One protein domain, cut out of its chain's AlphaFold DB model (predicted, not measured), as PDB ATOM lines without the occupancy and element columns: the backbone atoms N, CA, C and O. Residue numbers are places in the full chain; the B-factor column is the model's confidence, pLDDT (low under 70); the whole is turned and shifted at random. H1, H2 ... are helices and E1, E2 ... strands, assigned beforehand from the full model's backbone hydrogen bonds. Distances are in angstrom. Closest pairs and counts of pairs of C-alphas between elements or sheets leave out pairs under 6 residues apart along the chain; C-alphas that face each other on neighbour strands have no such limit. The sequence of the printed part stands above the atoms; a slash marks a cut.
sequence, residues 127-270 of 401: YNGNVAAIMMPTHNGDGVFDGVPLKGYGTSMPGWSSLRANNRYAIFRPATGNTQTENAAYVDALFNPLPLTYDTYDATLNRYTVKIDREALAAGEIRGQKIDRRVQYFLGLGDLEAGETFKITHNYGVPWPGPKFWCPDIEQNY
ATOM      1  N   TYR A 127     195.135 154.386 174.203       80.50
ATOM      2  CA  TYR A 127     194.025 155.300 174.460       80.50
ATOM      3  C   TYR A 127     192.804 154.487 174.883       80.50
ATOM      4  O   TYR A 127     192.215 153.762 174.080       80.50
ATOM      5  N   ASN A 128     192.457 154.590 176.157       84.38
ATOM      6  CA  ASN A 128     191.339 153.905 176.779       84.38
ATOM      7  C   ASN A 128     190.185 154.871 177.041       84.38
ATOM      8  O   ASN A 128     190.357 156.083 177.175       84.38
ATOM      9  N   GLY A 129     188.994 154.301 177.102       87.75
ATOM     10  CA  GLY A 129     187.796 155.000 177.512       87.75
ATOM     11  C   GLY A 129     187.473 154.750 178.986       87.75
ATOM     12  O   GLY A 129     188.176 154.023 179.686       87.75
ATOM     13  N   ASN A 130     186.367 155.326 179.457       89.38
ATOM     14  CA  ASN A 130     185.809 155.088 180.794       89.38
ATOM     15  C   ASN A 130     184.267 155.018 180.824       89.38
ATOM     16  O   ASN A 130     183.670 154.915 181.895       89.38
ATOM     17  N   VAL A 131     183.600 155.068 179.667       90.31
ATOM     18  CA  VAL A 131     182.136 155.081 179.557       90.31
ATOM     19  C   VAL A 131     181.529 153.789 180.093       90.31
ATOM     20  O   VAL A 131     180.537 153.863 180.816       90.31
ATOM     21  N   ALA A 132     182.126 152.619 179.840       89.38
ATOM     22  CA  ALA A 132     181.634 151.377 180.440       89.38
ATOM     23  C   ALA A 132     181.576 151.449 181.980       89.38
ATOM     24  O   ALA A 132     180.612 150.968 182.573       89.38
ATOM     25  N   ALA A 133     182.537 152.122 182.629       86.94
ATOM     26  CA  ALA A 133     182.571 152.257 184.088       86.94
ATOM     27  C   ALA A 133     181.383 153.065 184.646       86.94
ATOM     28  O   ALA A 133     180.915 152.776 185.743       86.94
ATOM     29  N   ILE A 134     180.854 154.037 183.891       88.69
ATOM     30  CA  ILE A 134     179.635 154.772 184.277       88.69
ATOM     31  C   ILE A 134     178.353 154.112 183.765       88.69
ATOM     32  O   ILE A 134     177.283 154.409 184.279       88.69
ATOM     33  N   MET A 135     178.412 153.242 182.757       89.00
ATOM     34  CA  MET A 135     177.226 152.589 182.187       89.00
ATOM     35  C   MET A 135     176.911 151.227 182.822       89.00
ATOM     36  O   MET A 135     175.906 150.608 182.476       89.00
ATOM     37  N   MET A 136     177.738 150.753 183.752       85.31
ATOM     38  CA  MET A 136     177.473 149.535 184.515       85.31
ATOM     39  C   MET A 136     176.754 149.816 185.835       85.31
ATOM     40  O   MET A 136     176.849 150.930 186.353       85.31
ATOM     41  N   PRO A 137     176.035 148.828 186.401       83.12
ATOM     42  CA  PRO A 137     175.442 148.947 187.729       83.12
ATOM     43  C   PRO A 137     176.488 149.218 188.814       83.12
ATOM     44  O   PRO A 137     177.669 148.913 188.659       83.12
ATOM     45  N   THR A 138     176.040 149.732 189.956       81.88
ATOM     46  CA  THR A 138     176.901 149.913 191.133       81.88
ATOM     47  C   THR A 138     177.464 148.572 191.596       81.88
ATOM     48  O   THR A 138     176.698 147.620 191.716       81.88
ATOM     49  N   HIS A 139     178.751 148.491 191.928       80.88
ATOM     50  CA  HIS A 139     179.381 147.255 192.404       80.88
ATOM     51  C   HIS A 139     179.963 147.403 193.814       80.88
ATOM     52  O   HIS A 139     180.248 148.509 194.270       80.88
ATOM     53  N   ASN A 140     180.153 146.278 194.505       78.62
ATOM     54  CA  ASN A 140     180.709 146.247 195.866       78.62
ATOM     55  C   ASN A 140     182.243 146.085 195.922       78.62
ATOM     56  O   ASN A 140     182.807 146.126 197.008       78.62
ATOM     57  N   GLY A 141     182.903 145.899 194.774       75.81
ATOM     58  CA  GLY A 141     184.352 145.653 194.692       75.81
ATOM     59  C   GLY A 141     184.730 144.167 194.684       75.81
ATOM     60  O   GLY A 141     185.841 143.827 194.304       75.81
ATOM     61  N   ASP A 142     183.781 143.274 194.967       78.69
ATOM     62  CA  ASP A 142     183.971 141.818 194.932       78.69
ATOM     63  C   ASP A 142     183.450 141.196 193.621       78.69
ATOM     64  O   ASP A 142     183.090 140.023 193.577       78.69
ATOM     65  N   GLY A 143     183.360 141.985 192.544       77.75
ATOM     66  CA  GLY A 143     182.812 141.532 191.256       77.75
ATOM     67  C   GLY A 143     181.290 141.321 191.260       77.75
ATOM     68  O   GLY A 143     180.751 140.670 190.366       77.75
ATOM     69  N   VAL A 144     180.580 141.867 192.257       81.69
ATOM     70  CA  VAL A 144     179.116 141.797 192.363       81.69
ATOM     71  C   VAL A 144     178.504 143.157 192.027       81.69
ATOM     72  O   VAL A 144     178.736 144.143 192.728       81.69
ATOM     73  N   PHE A 145     177.680 143.193 190.980       82.62
ATOM     74  CA  PHE A 145     177.039 144.380 190.410       82.62
ATOM     75  C   PHE A 145     175.558 144.394 190.775       82.62
ATOM     76  O   PHE A 145     174.805 143.505 190.393       82.62
ATOM     77  N   ASP A 146     175.147 145.374 191.573       81.19
ATOM     78  CA  ASP A 146     173.802 145.514 192.143       81.19
ATOM     79  C   ASP A 146     173.254 144.172 192.663       81.19
ATOM     80  O   ASP A 146     172.117 143.773 192.411       81.19
ATOM     81  N   GLY A 147     174.119 143.436 193.370       77.31
ATOM     82  CA  GLY A 147     173.799 142.148 193.973       77.31
ATOM     83  C   GLY A 147     173.800 140.933 193.051       77.31
ATOM     84  O   GLY A 147     173.291 139.908 193.495       77.31
ATOM     85  N   VAL A 148     174.330 141.057 191.833       78.12
ATOM     86  CA  VAL A 148     174.454 139.986 190.839       78.12
ATOM     87  C   VAL A 148     175.920 139.863 190.393       78.12
ATOM     88  O   VAL A 148     176.501 140.865 189.964       78.12
ATOM     89  N   PRO A 149     176.561 138.688 190.491       78.69
ATOM     90  CA  PRO A 149     177.869 138.452 189.880       78.69
ATOM     91  C   PRO A 149     177.736 138.467 188.353       78.69
ATOM     92  O   PRO A 149     176.946 137.708 187.804       78.69
ATOM     93  N   LEU A 150     178.495 139.312 187.652       77.12
ATOM     94  CA  LEU A 150     178.469 139.347 186.186       77.12
ATOM     95  C   LEU A 150     179.660 138.581 185.611       77.12
ATOM     96  O   LEU A 150     180.816 138.847 185.940       77.12
ATOM     97  N   LYS A 151     179.386 137.642 184.704       73.75
ATOM     98  CA  LYS A 151     180.423 136.864 184.018       73.75
ATOM     99  C   LYS A 151     181.342 137.767 183.187       73.75
ATOM    100  O   LYS A 151     180.868 138.597 182.416       73.75
ATOM    101  N   GLY A 152     182.653 137.548 183.303       75.06
ATOM    102  CA  GLY A 152     183.667 138.352 182.612       75.06
ATOM    103  C   GLY A 152     183.966 139.688 183.293       75.06
ATOM    104  O   GLY A 152     184.595 140.537 182.681       75.06
ATOM    105  N   TYR A 153     183.526 139.902 184.538       78.56
ATOM    106  CA  TYR A 153     183.855 141.103 185.308       78.56
ATOM    107  C   TYR A 153     184.576 140.721 186.599       78.56
ATOM    108  O   TYR A 153     184.116 139.871 187.360       78.56
ATOM    109  N   GLY A 154     185.745 141.329 186.813       72.00
ATOM    110  CA  GLY A 154     186.605 141.067 187.964       72.00
ATOM    111  C   GLY A 154     186.358 142.004 189.150       72.00
ATOM    112  O   GLY A 154     185.464 142.846 189.149       72.00
ATOM    113  N   THR A 155     187.207 141.880 190.170       79.56
ATOM    114  CA  THR A 155     187.184 142.696 191.399       79.56
ATOM    115  C   THR A 155     187.934 144.029 191.271       79.56
ATOM    116  O   THR A 155     187.927 144.843 192.188       79.56
ATOM    117  N   SER A 156     188.607 144.275 190.143       72.19
ATOM    118  CA  SER A 156     189.557 145.385 189.983       72.19
ATOM    119  C   SER A 156     188.919 146.745 189.681       72.19
ATOM    120  O   SER A 156     189.637 147.741 189.616       72.19
ATOM    121  N   MET A 157     187.598 146.819 189.492       71.44
ATOM    122  CA  MET A 157     186.910 148.048 189.086       71.44
ATOM    123  C   MET A 157     186.781 149.074 190.227       71.44
ATOM    124  O   MET A 157     186.411 148.697 191.341       71.44
ATOM    125  N   PRO A 158     187.033 150.378 189.991       64.00
ATOM    126  CA  PRO A 158     186.791 151.425 190.971       64.00
ATOM    127  C   PRO A 158     185.306 151.806 191.000       64.00
ATOM    128  O   PRO A 158     184.662 151.924 189.960       64.00
ATOM    129  N   GLY A 159     184.780 152.087 192.194       63.91
ATOM    130  CA  GLY A 159     183.389 152.509 192.370       63.91
ATOM    131  C   GLY A 159     183.133 153.907 191.808       63.91
ATOM    132  O   GLY A 159     183.434 154.904 192.466       63.91
ATOM    133  N   TRP A 160     182.581 153.999 190.597       76.31
ATOM    134  CA  TRP A 160     182.068 155.247 190.023       76.31
ATOM    135  C   TRP A 160     180.543 155.299 190.136       76.31
ATOM    136  O   TRP A 160     179.867 154.277 190.239       76.31
ATOM    137  N   SER A 161     179.984 156.512 190.144       77.25
ATOM    138  CA  SER A 161     178.530 156.675 190.138       77.25
ATOM    139  C   SER A 161     177.971 156.278 188.776       77.25
ATOM    140  O   SER A 161     178.234 156.936 187.770       77.25
ATOM    141  N   SER A 162     177.181 155.213 188.770       80.62
ATOM    142  CA  SER A 162     176.511 154.692 187.588       80.62
ATOM    143  C   SER A 162     175.463 155.665 187.041       80.62
ATOM    144  O   SER A 162     174.636 156.214 187.777       80.62
ATOM    145  N   LEU A 163     175.454 155.831 185.722       85.62
ATOM    146  CA  LEU A 163     174.435 156.548 184.979       85.62
ATOM    147  C   LEU A 163     173.091 155.826 185.115       85.62
ATOM    148  O   LEU A 163     172.995 154.600 185.035       85.62
ATOM    149  N   ARG A 164     172.028 156.610 185.289       80.12
ATOM    150  CA  ARG A 164     170.649 156.123 185.273       80.12
ATOM    151  C   ARG A 164     169.928 156.712 184.080       80.12
ATOM    152  O   ARG A 164     169.999 157.916 183.832       80.12
ATOM    153  N   ALA A 165     169.190 155.862 183.379       80.25
ATOM    154  CA  ALA A 165     168.162 156.346 182.480       80.25
ATOM    155  C   ALA A 165     167.119 157.173 183.258       80.25
ATOM    156  O   ALA A 165     166.968 157.051 184.477       80.25
ATOM    157  N   ASN A 166     166.400 158.032 182.540       80.06
ATOM    158  CA  ASN A 166     165.274 158.782 183.086       80.06
ATOM    159  C   ASN A 166     163.957 158.007 182.877       80.06
ATOM    160  O   ASN A 166     163.943 156.918 182.296       80.06
ATOM    161  N   ASN A 167     162.831 158.585 183.296       79.00
ATOM    162  CA  ASN A 167     161.538 157.896 183.252       79.00
ATOM    163  C   ASN A 167     161.057 157.565 181.828       79.00
ATOM    164  O   ASN A 167     160.208 156.696 181.662       79.00
ATOM    165  N   ARG A 168     161.635 158.179 180.783       83.31
ATOM    166  CA  ARG A 168     161.297 157.863 179.388       83.31
ATOM    167  C   ARG A 168     161.710 156.444 178.988       83.31
ATOM    168  O   ARG A 168     161.170 155.913 178.026       83.31
ATOM    169  N   TYR A 169     162.622 155.815 179.728       80.62
ATOM    170  CA  TYR A 169     163.036 154.421 179.541       80.62
ATOM    171  C   TYR A 169     162.563 153.514 180.683       80.62
ATOM    172  O   TYR A 169     163.195 152.498 180.965       80.62
ATOM    173  N   ALA A 170     161.487 153.884 181.379       72.75
ATOM    174  CA  ALA A 170     160.944 153.039 182.430       72.75
ATOM    175  C   ALA A 170     160.408 151.702 181.874       72.75
ATOM    176  O   ALA A 170     159.909 151.645 180.752       72.75
ATOM    177  N   ILE A 171     160.535 150.624 182.653       66.12
ATOM    178  CA  ILE A 171     160.241 149.248 182.210       66.12
ATOM    179  C   ILE A 171     159.320 148.454 183.136       66.12
ATOM    180  O   ILE A 171     158.829 147.405 182.731       66.12
ATOM    181  N   PHE A 172     159.095 148.909 184.372       57.88
ATOM    182  CA  PHE A 172     158.304 148.155 185.346       57.88
ATOM    183  C   PHE A 172     156.881 148.687 185.457       57.88
ATOM    184  O   PHE A 172     156.661 149.872 185.705       57.88
ATOM    185  N   ARG A 173     155.922 147.763 185.384       51.19
ATOM    186  CA  ARG A 173     154.581 147.944 185.941       51.19
ATOM    187  C   ARG A 173     154.630 147.555 187.423       51.19
ATOM    188  O   ARG A 173     155.127 146.468 187.722       51.19
ATOM    189  N   PRO A 174     154.119 148.368 188.362       44.06
ATOM    190  CA  PRO A 174     153.901 147.884 189.716       44.06
ATOM    191  C   PRO A 174     152.916 146.712 189.651       44.06
ATOM    192  O   PRO A 174     151.779 146.875 189.213       44.06
ATOM    193  N   ALA A 175     153.340 145.527 190.076       42.62
ATOM    194  CA  ALA A 175     152.400 144.492 190.465       42.62
ATOM    195  C   ALA A 175     152.089 144.719 191.948       42.62
ATOM    196  O   ALA A 175     152.989 144.670 192.771       42.62
ATOM    197  N   THR A 176     150.858 145.073 192.304       40.78
ATOM    198  CA  THR A 176     150.074 144.448 193.389       40.78
ATOM    199  C   THR A 176     148.770 145.183 193.629       40.78
ATOM    200  O   THR A 176     148.635 146.378 193.380       40.78
ATOM    201  N   GLY A 177     147.789 144.400 194.076       42.19
ATOM    202  CA  GLY A 177     146.412 144.806 194.263       42.19
ATOM    203  C   GLY A 177     146.222 146.031 195.156       42.19
ATOM    204  O   GLY A 177     146.929 146.261 196.129       42.19
ATOM    205  N   ASN A 178     145.160 146.753 194.814       36.06
ATOM    206  CA  ASN A 178     144.434 147.726 195.628       36.06
ATOM    207  C   ASN A 178     145.058 149.099 195.914       36.06
ATOM    208  O   ASN A 178     144.416 149.887 196.603       36.06
ATOM    209  N   THR A 179     146.160 149.490 195.275       36.56
ATOM    210  CA  THR A 179     146.427 150.926 195.051       36.56
ATOM    211  C   THR A 179     146.684 151.189 193.575       36.56
ATOM    212  O   THR A 179     147.822 151.255 193.116       36.56
ATOM    213  N   GLN A 180     145.582 151.322 192.832       39.25
ATOM    214  CA  GLN A 180     145.549 151.923 191.503       39.25
ATOM    215  C   GLN A 180     145.996 153.384 191.608       39.25
ATOM    216  O   GLN A 180     145.192 154.296 191.757       39.25
ATOM    217  N   THR A 181     147.292 153.611 191.510       40.28
ATOM    218  CA  THR A 181     147.768 154.810 190.833       40.28
ATOM    219  C   THR A 181     148.861 154.323 189.913       40.28
ATOM    220  O   THR A 181     150.031 154.261 190.284       40.28
ATOM    221  N   GLU A 182     148.448 153.884 188.721       47.22
ATOM    222  CA  GLU A 182     149.326 153.930 187.558       47.22
ATOM    223  C   GLU A 182     149.955 155.317 187.585       47.22
ATOM    224  O   GLU A 182     149.259 156.327 187.465       47.22
ATOM    225  N   ASN A 183     151.250 155.405 187.876       49.03
ATOM    226  CA  ASN A 183     151.907 156.685 187.726       49.03
ATOM    227  C   ASN A 183     151.803 156.993 186.231       49.03
ATOM    228  O   ASN A 183     152.380 156.265 185.421       49.03
ATOM    229  N   ALA A 184     151.017 158.010 185.868       51.44
ATOM    230  CA  ALA A 184     150.768 158.396 184.481       51.44
ATOM    231  C   ALA A 184     152.079 158.554 183.683       51.44
ATOM    232  O   ALA A 184     152.102 158.338 182.476       51.44
ATOM    233  N   ALA A 185     153.196 158.816 184.377       49.19
ATOM    234  CA  ALA A 185     154.544 158.852 183.823       49.19
ATOM    235  C   ALA A 185     155.016 157.554 183.135       49.19
ATOM    236  O   ALA A 185     155.983 157.608 182.377       49.19
ATOM    237  N   TYR A 186     154.395 156.397 183.396       54.78
ATOM    238  CA  TYR A 186     154.805 155.127 182.793       54.78
ATOM    239  C   TYR A 186     154.089 154.809 181.486       54.78
ATOM    240  O   TYR A 186     154.691 154.117 180.678       54.78
ATOM    241  N   VAL A 187     152.876 155.324 181.238       56.91
ATOM    242  CA  VAL A 187     152.111 155.063 179.995       56.91
ATOM    243  C   VAL A 187     152.931 155.439 178.755       56.91
ATOM    244  O   VAL A 187     152.966 154.680 177.788       56.91
ATOM    245  N   ASP A 188     153.715 156.511 178.866       70.00
ATOM    246  CA  ASP A 188     154.574 157.038 177.809       70.00
ATOM    247  C   ASP A 188     156.039 156.581 177.906       70.00
ATOM    248  O   ASP A 188     156.925 157.264 177.393       70.00
ATOM    249  N   ALA A 189     156.394 155.468 178.554       78.56
ATOM    250  CA  ALA A 189     157.776 154.978 178.442       78.56
ATOM    251  C   ALA A 189     158.040 154.386 177.041       78.56
ATOM    252  O   ALA A 189     157.139 153.907 176.359       78.56
ATOM    253  N   LEU A 190     159.290 154.447 176.572       87.19
ATOM    254  CA  LEU A 190     159.652 153.986 175.233       87.19
ATOM    255  C   LEU A 190     159.348 152.497 175.114       87.19
ATOM    256  O   LEU A 190     158.448 152.113 174.379       87.19
ATOM    257  N   PHE A 191     159.998 151.659 175.910       82.31
ATOM    258  CA  PHE A 191     159.759 150.215 175.910       82.31
ATOM    259  C   PHE A 191     158.501 149.813 176.704       82.31
ATOM    260  O   PHE A 191     158.403 148.678 177.166       82.31
ATOM    261  N   ASN A 192     157.563 150.748 176.915       70.06
ATOM    262  CA  ASN A 192     156.439 150.528 177.806       70.06
ATOM    263  C   ASN A 192     155.347 149.644 177.200       70.06
ATOM    264  O   ASN A 192     154.927 149.890 176.068       70.06
ATOM    265  N   PRO A 193     154.752 148.773 178.025       62.75
ATOM    266  CA  PRO A 193     155.352 148.097 179.177       62.75
ATOM    267  C   PRO A 193     155.891 146.743 178.762       62.75
ATOM    268  O   PRO A 193     155.177 145.932 178.173       62.75
ATOM    269  N   LEU A 194     157.117 146.457 179.190       69.38
ATOM    270  CA  LEU A 194     157.601 145.089 179.196       69.38
ATOM    271  C   LEU A 194     156.736 144.253 180.154       69.38
ATOM    272  O   LEU A 194     156.390 144.725 181.245       69.38
ATOM    273  N   PRO A 195     156.396 143.004 179.800       64.69
ATOM    274  CA  PRO A 195     155.643 142.091 180.659       64.69
ATOM    275  C   PRO A 195     156.543 141.513 181.767       64.69
ATOM    276  O   PRO A 195     156.721 140.306 181.904       64.69
ATOM    277  N   LEU A 196     157.145 142.390 182.569       63.97
ATOM    278  CA  LEU A 196     158.025 142.058 183.684       63.97
ATOM    279  C   LEU A 196     157.278 142.293 185.003       63.97
ATOM    280  O   LEU A 196     157.456 143.317 185.659       63.97
ATOM    281  N   THR A 197     156.410 141.353 185.387       61.06
ATOM    282  CA  THR A 197     155.907 141.274 186.769       61.06
ATOM    283  C   THR A 197     156.934 140.564 187.647       61.06
ATOM    284  O   THR A 197     157.688 139.732 187.146       61.06
ATOM    285  N   TYR A 198     156.978 140.859 188.948       61.88
ATOM    286  CA  TYR A 198     157.846 140.109 189.859       61.88
ATOM    287  C   TYR A 198     157.319 138.683 190.058       61.88
ATOM    288  O   TYR A 198     156.110 138.460 190.069       61.88
ATOM    289  N   ASP A 199     158.229 137.728 190.231       64.12
ATOM    290  CA  ASP A 199     157.889 136.343 190.574       64.12
ATOM    291  C   ASP A 199     157.929 136.126 192.084       64.12
ATOM    292  O   ASP A 199     157.073 135.444 192.644       64.12
ATOM    293  N   THR A 200     158.903 136.738 192.764       65.50
ATOM    294  CA  THR A 200     159.037 136.673 194.222       65.50
ATOM    295  C   THR A 200     159.417 138.027 194.815       65.50
ATOM    296  O   THR A 200     160.021 138.874 194.152       65.50
ATOM    297  N   TYR A 201     159.052 138.219 196.082       70.44
ATOM    298  CA  TYR A 201     159.500 139.331 196.912       70.44
ATOM    299  C   TYR A 201     160.241 138.771 198.131       70.44
ATOM    300  O   TYR A 201     159.689 137.957 198.873       70.44
ATOM    301  N   ASP A 202     161.489 139.193 198.323       63.94
ATOM    302  CA  ASP A 202     162.294 138.892 199.507       63.94
ATOM    303  C   ASP A 202     162.164 140.047 200.504       63.94
ATOM    304  O   ASP A 202     162.726 141.124 200.300       63.94
ATOM    305  N   ALA A 203     161.426 139.818 201.591       68.88
ATOM    306  CA  ALA A 203     161.191 140.814 202.634       68.88
ATOM    307  C   ALA A 203     162.443 141.143 203.468       68.88
ATOM    308  O   ALA A 203     162.517 142.214 204.063       68.88
ATOM    309  N   THR A 204     163.430 140.246 203.502       69.50
ATOM    310  CA  THR A 204     164.696 140.421 204.231       69.50
ATOM    311  C   THR A 204     165.627 141.367 203.487       69.50
ATOM    312  O   THR A 204     166.333 142.167 204.095       69.50
ATOM    313  N   LEU A 205     165.619 141.268 202.157       62.38
ATOM    314  CA  LEU A 205     166.422 142.100 201.263       62.38
ATOM    315  C   LEU A 205     165.639 143.288 200.682       62.38
ATOM    316  O   LEU A 205     166.230 144.097 199.969       62.38
ATOM    317  N   ASN A 206     164.334 143.375 200.964       61.69
ATOM    318  CA  ASN A 206     163.385 144.301 200.342       61.69
ATOM    319  C   ASN A 206     163.515 144.315 198.803       61.69
ATOM    320  O   ASN A 206     163.673 145.368 198.182       61.69
ATOM    321  N   ARG A 207     163.531 143.122 198.190       63.38
ATOM    322  CA  ARG A 207     163.886 142.922 196.774       63.38
ATOM    323  C   ARG A 207     162.785 142.191 196.018       63.38
ATOM    324  O   ARG A 207     162.323 141.143 196.456       63.38
ATOM    325  N   TYR A 208     162.449 142.695 194.835       65.25
ATOM    326  CA  TYR A 208     161.657 141.969 193.845       65.25
ATOM    327  C   TYR A 208     162.579 141.225 192.881       65.25
ATOM    328  O   TYR A 208     163.544 141.804 192.384       65.25
ATOM    329  N   THR A 209     162.263 139.966 192.588       62.19
ATOM    330  CA  THR A 209     163.006 139.160 191.613       62.19
ATOM    331  C   THR A 209     162.096 138.809 190.446       62.19
ATOM    332  O   THR A 209     160.960 138.375 190.645       62.19
ATOM    333  N   VAL A 210     162.612 138.977 189.231       67.12
ATOM    334  CA  VAL A 210     161.980 138.520 187.989       67.12
ATOM    335  C   VAL A 210     162.864 137.444 187.369       67.12
ATOM    336  O   VAL A 210     164.075 137.621 187.276       67.12
ATOM    337  N   LYS A 211     162.273 136.338 186.933       68.19
ATOM    338  CA  LYS A 211     162.905 135.334 186.082       68.19
ATOM    339  C   LYS A 211     162.515 135.615 184.639       68.19
ATOM    340  O   LYS A 211     161.341 135.825 184.329       68.19
ATOM    341  N   ILE A 212     163.510 135.625 183.763       72.31
ATOM    342  CA  ILE A 212     163.320 135.765 182.323       72.31
ATOM    343  C   ILE A 212     163.845 134.489 181.682       72.31
ATOM    344  O   ILE A 212     164.974 134.080 181.942       72.31
ATOM    345  N   ASP A 213     163.006 133.856 180.871       76.50
ATOM    346  CA  ASP A 213     163.414 132.719 180.058       76.50
ATOM    347  C   ASP A 213     164.367 133.205 178.958       76.50
ATOM    348  O   ASP A 213     164.039 134.113 178.190       76.50
ATOM    349  N   ARG A 214     165.568 132.624 178.912       75.19
ATOM    350  CA  ARG A 214     166.621 133.014 177.973       75.19
ATOM    351  C   ARG A 214     166.261 132.684 176.527       75.19
ATOM    352  O   ARG A 214     166.592 133.469 175.641       75.19
ATOM    353  N   GLU A 215     165.640 131.536 176.284       81.25
ATOM    354  CA  GLU A 215     165.255 131.118 174.936       81.25
ATOM    355  C   GLU A 215     164.124 132.005 174.424       81.25
ATOM    356  O   GLU A 215     164.208 132.510 173.305       81.25
ATOM    357  N   ALA A 216     163.138 132.300 175.277       82.88
ATOM    358  CA  ALA A 216     162.086 133.260 174.957       82.88
ATOM    359  C   ALA A 216     162.672 134.652 174.674       82.88
ATOM    360  O   ALA A 216     162.350 135.268 173.660       82.88
ATOM    361  N   LEU A 217     163.599 135.126 175.513       81.12
ATOM    362  CA  LEU A 217     164.241 136.422 175.312       81.12
ATOM    363  C   LEU A 217     165.004 136.472 173.988       81.12
ATOM    364  O   LEU A 217     164.852 137.431 173.231       81.12
ATOM    365  N   ALA A 218     165.774 135.429 173.672       80.38
ATOM    366  CA  ALA A 218     166.483 135.314 172.402       80.38
ATOM    367  C   ALA A 218     165.515 135.290 171.204       80.38
ATOM    368  O   ALA A 218     165.809 135.892 170.169       80.38
ATOM    369  N   ALA A 219     164.336 134.682 171.369       85.12
ATOM    370  CA  ALA A 219     163.245 134.700 170.395       85.12
ATOM    371  C   ALA A 219     162.503 136.052 170.311       85.12
ATOM    372  O   ALA A 219     161.643 136.230 169.452       85.12
ATOM    373  N   GLY A 220     162.858 137.035 171.145       86.88
ATOM    374  CA  GLY A 220     162.214 138.349 171.166       86.88
ATOM    375  C   GLY A 220     160.910 138.366 171.957       86.88
ATOM    376  O   GLY A 220     160.007 139.140 171.642       86.88
ATOM    377  N   GLU A 221     160.816 137.536 172.990       85.94
ATOM    378  CA  GLU A 221     159.646 137.418 173.846       85.94
ATOM    379  C   GLU A 221     160.009 137.502 175.331       85.94
ATOM    380  O   GLU A 221     161.052 137.039 175.785       85.94
ATOM    381  N   ILE A 222     159.108 138.069 176.128       79.00
ATOM    382  CA  ILE A 222     159.134 137.953 177.589       79.00
ATOM    383  C   ILE A 222     157.737 137.508 178.010       79.00
ATOM    384  O   ILE A 222     156.745 138.120 177.623       79.00
ATOM    385  N   ARG A 223     157.645 136.424 178.791       77.81
ATOM    386  CA  ARG A 223     156.365 135.845 179.256       77.81
ATOM    387  C   ARG A 223     155.347 135.614 178.122       77.81
ATOM    388  O   ARG A 223     154.160 135.883 178.292       77.81
ATOM    389  N   GLY A 224     155.821 135.143 176.967       81.00
ATOM    390  CA  GLY A 224     154.988 134.842 175.796       81.00
ATOM    391  C   GLY A 224     154.414 136.067 175.078       81.00
ATOM    392  O   GLY A 224     153.500 135.920 174.272       81.00
ATOM    393  N   GLN A 225     154.901 137.278 175.374       83.62
ATOM    394  CA  GLN A 225     154.575 138.468 174.591       83.62
ATOM    395  C   GLN A 225     155.806 138.933 173.832       83.62
ATOM    396  O   GLN A 225     156.898 139.025 174.397       83.62
ATOM    397  N   LYS A 226     155.590 139.278 172.565       87.69
ATOM    398  CA  LYS A 226     156.586 139.893 171.696       87.69
ATOM    399  C   LYS A 226     157.067 141.212 172.296       87.69
ATOM    400  O   LYS A 226     156.261 142.022 172.755       87.69
ATOM    401  N   ILE A 227     158.373 141.436 172.269       87.88
ATOM    402  CA  ILE A 227     159.001 142.657 172.776       87.88
ATOM    403  C   ILE A 227     159.824 143.331 171.682       87.88
ATOM    404  O   ILE A 227     160.241 142.715 170.703       87.88
ATOM    405  N   ASP A 228     160.141 144.598 171.907       92.12
ATOM    406  CA  ASP A 228     161.220 145.266 171.190       92.12
ATOM    407  C   ASP A 228     162.565 144.617 171.559       92.12
ATOM    408  O   ASP A 228     163.022 144.728 172.698       92.12
ATOM    409  N   ARG A 229     163.226 143.936 170.616       92.19
ATOM    410  CA  ARG A 229     164.447 143.153 170.896       92.19
ATOM    411  C   ARG A 229     165.605 144.008 171.420       92.19
ATOM    412  O   ARG A 229     166.496 143.477 172.082       92.19
ATOM    413  N   ARG A 230     165.589 145.331 171.218       92.25
ATOM    414  CA  ARG A 230     166.629 146.246 171.730       92.25
ATOM    415  C   ARG A 230     166.699 146.283 173.251       92.25
ATOM    416  O   ARG A 230     167.742 146.644 173.798       92.25
ATOM    417  N   VAL A 231     165.632 145.866 173.935       87.00
ATOM    418  CA  VAL A 231     165.585 145.781 175.402       87.00
ATOM    419  C   VAL A 231     166.713 144.907 175.948       87.00
ATOM    420  O   VAL A 231     167.255 145.212 177.002       87.00
ATOM    421  N   GLN A 232     167.118 143.883 175.190       85.38
ATOM    422  CA  GLN A 232     168.158 142.919 175.558       85.38
ATOM    423  C   GLN A 232     169.551 143.547 175.656       85.38
ATOM    424  O   GLN A 232     170.418 143.039 176.360       85.38
ATOM    425  N   TYR A 233     169.773 144.647 174.937       88.06
ATOM    426  CA  TYR A 233     171.078 145.294 174.840       88.06
ATOM    427  C   TYR A 233     171.097 146.621 175.586       88.06
ATOM    428  O   TYR A 233     172.079 146.948 176.249       88.06
ATOM    429  N   PHE A 234     170.023 147.403 175.479       88.00
ATOM    430  CA  PHE A 234     169.978 148.740 176.056       88.00
ATOM    431  C   PHE A 234     169.651 148.732 177.554       88.00
ATOM    432  O   PHE A 234     170.131 149.605 178.277       88.00
ATOM    433  N   LEU A 235     168.870 147.760 178.032       82.94
ATOM    434  CA  LEU A 235     168.425 147.694 179.422       82.94
ATOM    435  C   LEU A 235     169.238 146.630 180.170       82.94
ATOM    436  O   LEU A 235     169.312 145.472 179.768       82.94
ATOM    437  N   GLY A 236     169.865 147.029 181.270       81.25
ATOM    438  CA  GLY A 236     170.560 146.146 182.194       81.25
ATOM    439  C   GLY A 236     169.536 145.441 183.065       81.25
ATOM    440  O   GLY A 236     169.050 146.019 184.037       81.25
ATOM    441  N   LEU A 237     169.184 144.213 182.688       73.94
ATOM    442  CA  LEU A 237     168.160 143.424 183.376       73.94
ATOM    443  C   LEU A 237     168.743 142.534 184.489       73.94
ATOM    444  O   LEU A 237     168.025 142.202 185.425       73.94
ATOM    445  N   GLY A 238     170.038 142.215 184.443       72.56
ATOM    446  CA  GLY A 238     170.734 141.344 185.399       72.56
ATOM    447  C   GLY A 238     171.558 140.273 184.693       72.56
ATOM    448  O   GLY A 238     171.850 140.410 183.503       72.56
ATOM    449  N   ASP A 239     171.896 139.204 185.415       67.00
ATOM    450  CA  ASP A 239     172.436 137.974 184.836       67.00
ATOM    451  C   ASP A 239     171.276 137.039 184.484       67.00
ATOM    452  O   ASP A 239     170.792 136.231 185.280       67.00
ATOM    453  N   LEU A 240     170.823 137.170 183.242       62.75
ATOM    454  CA  LEU A 240     169.729 136.370 182.711       62.75
ATOM    455  C   LEU A 240     170.142 134.910 182.465       62.75
ATOM    456  O   LEU A 240     169.264 134.055 182.398       62.75
ATOM    457  N   GLU A 241     171.444 134.603 182.364       55.19
ATOM    458  CA  GLU A 241     171.928 133.219 182.265       55.19
ATOM    459  C   GLU A 241     171.813 132.501 183.617       55.19
ATOM    460  O   GLU A 241     171.442 131.328 183.658       55.19
ATOM    461  N   ALA A 242     172.071 133.212 184.718       58.94
ATOM    462  CA  ALA A 242     171.929 132.700 186.083       58.94
ATOM    463  C   ALA A 242     170.500 132.828 186.654       58.94
ATOM    464  O   ALA A 242     170.203 132.292 187.723       58.94
ATOM    465  N   GLY A 243     169.599 133.524 185.951       59.06
ATOM    466  CA  GLY A 243     168.239 133.804 186.421       59.06
ATOM    467  C   GLY A 243     168.178 134.864 187.526       59.06
ATOM    468  O   GLY A 243     167.216 134.891 188.299       59.06
ATOM    469  N   GLU A 244     169.189 135.729 187.611       63.50
ATOM    470  CA  GLU A 244     169.290 136.808 188.587       63.50
ATOM    471  C   GLU A 244     169.013 138.172 187.939       63.50
ATOM    472  O   GLU A 244     169.517 138.500 186.870       63.50
ATOM    473  N   THR A 245     168.229 139.017 188.607       69.38
ATOM    474  CA  THR A 245     167.928 140.390 188.160       69.38
ATOM    475  C   THR A 245     168.525 141.406 189.116       69.38
ATOM    476  O   THR A 245     168.597 141.135 190.307       69.38
ATOM    477  N   PHE A 246     168.982 142.566 188.650       71.88
ATOM    478  CA  PHE A 246     169.635 143.551 189.528       71.88
ATOM    479  C   PHE A 246     168.745 143.997 190.712       71.88
ATOM    480  O   PHE A 246     167.522 144.057 190.589       71.88
ATOM    481  N   LYS A 247     169.347 144.279 191.881       63.47
ATOM    482  CA  LYS A 247     168.643 144.576 193.148       63.47
ATOM    483  C   LYS A 247     167.836 145.877 193.156       63.47
ATOM    484  O   LYS A 247     167.037 146.021 194.076       63.47
ATOM    485  N   ILE A 248     168.043 146.785 192.193       60.72
ATOM    486  CA  ILE A 248     167.388 148.096 192.002       60.72
ATOM    487  C   ILE A 248     166.807 148.618 193.315       60.72
ATOM    488  O   ILE A 248     165.604 148.594 193.574       60.72
ATOM    489  N   THR A 249     167.716 149.038 194.184       43.34
ATOM    490  CA  THR A 249     167.387 149.519 195.518       43.34
ATOM    491  C   THR A 249     166.361 150.667 195.446       43.34
ATOM    492  O   THR A 249     166.625 151.755 194.943       43.34
ATOM    493  N   HIS A 250     165.165 150.396 195.973       44.41
ATOM    494  CA  HIS A 250     164.190 151.348 196.526       44.41
ATOM    495  C   HIS A 250     163.473 152.367 195.622       44.41
ATOM    496  O   HIS A 250     162.579 153.035 196.131       44.41
ATOM    497  N   ASN A 251     163.752 152.480 194.319       45.22
ATOM    498  CA  ASN A 251     162.988 153.379 193.441       45.22
ATOM    499  C   ASN A 251     162.553 152.692 192.143       45.22
ATOM    500  O   ASN A 251     163.340 152.477 191.223       45.22
ATOM    501  N   TYR A 252     161.262 152.376 192.109       50.91
ATOM    502  CA  TYR A 252     160.430 152.050 190.957       50.91
ATOM    503  C   TYR A 252     161.001 152.467 189.583       50.91
ATOM    504  O   TYR A 252     161.259 153.642 189.321       50.91
ATOM    505  N   GLY A 253     161.062 151.515 188.645       60.16
ATOM    506  CA  GLY A 253     160.736 151.798 187.244       60.16
ATOM    507  C   GLY A 253     161.862 151.887 186.217       60.16
ATOM    508  O   GLY A 253     161.555 151.613 185.065       60.16
ATOM    509  N   VAL A 254     163.118 152.219 186.548       68.00
ATOM    510  CA  VAL A 254     164.130 152.538 185.509       68.00
ATOM    511  C   VAL A 254     165.380 151.649 185.594       68.00
ATOM    512  O   VAL A 254     166.007 151.628 186.660       68.00
ATOM    513  N   PRO A 255     165.774 150.940 184.515       73.44
ATOM    514  CA  PRO A 255     166.878 149.984 184.556       73.44
ATOM    515  C   PRO A 255     168.249 150.664 184.504       73.44
ATOM    516  O   PRO A 255     168.381 151.837 184.140       73.44
ATOM    517  N   TRP A 256     169.282 149.896 184.852       81.38
ATOM    518  CA  TRP A 256     170.663 150.236 184.515       81.38
ATOM    519  C   TRP A 256     170.843 150.245 182.988       81.38
ATOM    520  O   TRP A 256     170.087 149.561 182.293       81.38
ATOM    521  N   PRO A 257     171.816 150.979 182.428       87.62
ATOM    522  CA  PRO A 257     172.219 150.764 181.045       87.62
ATOM    523  C   PRO A 257     172.719 149.322 180.865       87.62
ATOM    524  O   PRO A 257     173.330 148.743 181.764       87.62
ATOM    525  N   GLY A 258     172.381 148.721 179.730       88.00
ATOM    526  CA  GLY A 258     172.585 147.299 179.478       88.00
ATOM    527  C   GLY A 258     173.894 146.936 178.773       88.00
ATOM    528  O   GLY A 258     174.752 147.799 178.545       88.00
ATOM    529  N   PRO A 259     174.019 145.657 178.363       87.62
ATOM    530  CA  PRO A 259     175.206 145.081 177.722       87.62
ATOM    531  C   PRO A 259     175.727 145.818 176.484       87.62
ATOM    532  O   PRO A 259     176.865 145.592 176.074       87.62
ATOM    533  N   LYS A 260     174.929 146.716 175.892       92.56
ATOM    534  CA  LYS A 260     175.359 147.632 174.830       92.56
ATOM    535  C   LYS A 260     176.608 148.421 175.195       92.56
ATOM    536  O   LYS A 260     177.453 148.621 174.327       92.56
ATOM    537  N   PHE A 261     176.725 148.837 176.450       92.06
ATOM    538  CA  PHE A 261     177.802 149.714 176.908       92.06
ATOM    539  C   PHE A 261     178.848 149.001 177.758       92.06
ATOM    540  O   PHE A 261     179.872 149.596 178.086       92.06
ATOM    541  N   TRP A 262     178.586 147.761 178.165       89.38
ATOM    542  CA  TRP A 262     179.478 147.054 179.071       89.38
ATOM    543  C   TRP A 262     180.718 146.538 178.332       89.38
ATOM    544  O   TRP A 262     180.661 146.195 177.147       89.38
ATOM    545  N   CYS A 263     181.847 146.495 179.035       89.31
ATOM    546  CA  CYS A 263     183.131 146.021 178.524       89.31
ATOM    547  C   CYS A 263     183.568 144.821 179.371       89.31
ATOM    548  O   CYS A 263     184.118 145.036 180.452       89.31
ATOM    549  N   PRO A 264     183.317 143.576 178.929       85.12
ATOM    550  CA  PRO A 264     183.882 142.404 179.586       85.12
ATOM    551  C   PRO A 264     185.402 142.532 179.693       85.12
ATOM    552  O   PRO A 264     186.040 143.147 178.837       85.12
ATOM    553  N   ASP A 265     185.955 141.977 180.762       82.31
ATOM    554  CA  ASP A 265     187.378 141.987 181.098       82.31
ATOM    555  C   ASP A 265     187.969 143.396 181.286       82.31
ATOM    556  O   ASP A 265     189.183 143.582 181.235       82.31
ATOM    557  N   ILE A 266     187.115 144.398 181.537       83.50
ATOM    558  CA  ILE A 266     187.561 145.733 181.938       83.50
ATOM    559  C   ILE A 266     188.408 145.645 183.211       83.50
ATOM    560  O   ILE A 266     187.997 145.077 184.226       83.50
ATOM    561  N   GLU A 267     189.593 146.247 183.162       79.50
ATOM    562  CA  GLU A 267     190.461 146.391 184.323       79.50
ATOM    563  C   GLU A 267     190.402 147.827 184.833       79.50
ATOM    564  O   GLU A 267     190.538 148.787 184.069       79.50
ATOM    565  N   GLN A 268     190.195 147.985 186.141       81.88
ATOM    566  CA  GLN A 268     189.945 149.290 186.745       81.88
ATOM    567  C   GLN A 268     188.787 150.003 186.027       81.88
ATOM    568  O   GLN A 268     187.672 149.491 185.983       81.88
ATOM    569  N   ASN A 269     189.025 151.193 185.487       82.56
ATOM    570  CA  ASN A 269     188.069 151.969 184.702       82.56
ATOM    571  C   ASN A 269     188.492 152.087 183.231       82.56
ATOM    572  O   ASN A 269     188.050 153.012 182.550       82.56
ATOM    573  N   TYR A 270     189.361 151.192 182.759       87.06
ATOM    574  CA  TYR A 270     189.950 151.258 181.428       87.06
ATOM    575  C   TYR A 270     189.139 150.455 180.419       87.06
ATOM    576  O   TYR A 270     189.425 149.304 180.102       87.06
TER     577      TYR A 270
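Overview. This is residues 127 to 270 of the 401 residues of the protein "RagB/SusD family nutrient uptake outer membrane protein" of Alistipes sp. AF14-19 (UniProt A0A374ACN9). The domain has little regular structure: a body of long loops, with one small antiparallel hairpin, E1 and E2, and three short helices, H1, H2 and H3, spread about it. Tyr 127 and Asn 178, at opposite ends, make its greatest length. The 144 printed residues run H1, E1, E2, H2, H3, mixed in class, with 20 in named elements; the whole is compact, radius of gyration of the C-alphas 15.5 A, spans 50 by 34 by 27 A.

Along the chain. E1 is residues 200 to 202, 6.6 A, from (159.037, 136.673, 194.222); E2 is 207 to 209, 6.4 A. H1 is 131 to 135, H2 214 to 218, and H3 231 to 234, ending at (169.978, 148.740, 176.056).

Arrangement. E1 and E2 are antiparallel at 155 degrees; N 202 and O 207 are 2.8 A apart. H2 and H3 are close but not clearly touching, C-alphas 217 and 232 being closest at 7.6 A. H1 is apart from both. H1 and H2 have every O i to N i+4 pair within hydrogen-bond range; H3 is too short for one.

Size, cuts and confidence. C-alphas 127 and 178 are 54.4 A apart. The printed part has no cut. The links H1 to E1 and H2 to H3 are long. Low-confidence stretches include 171 to 187.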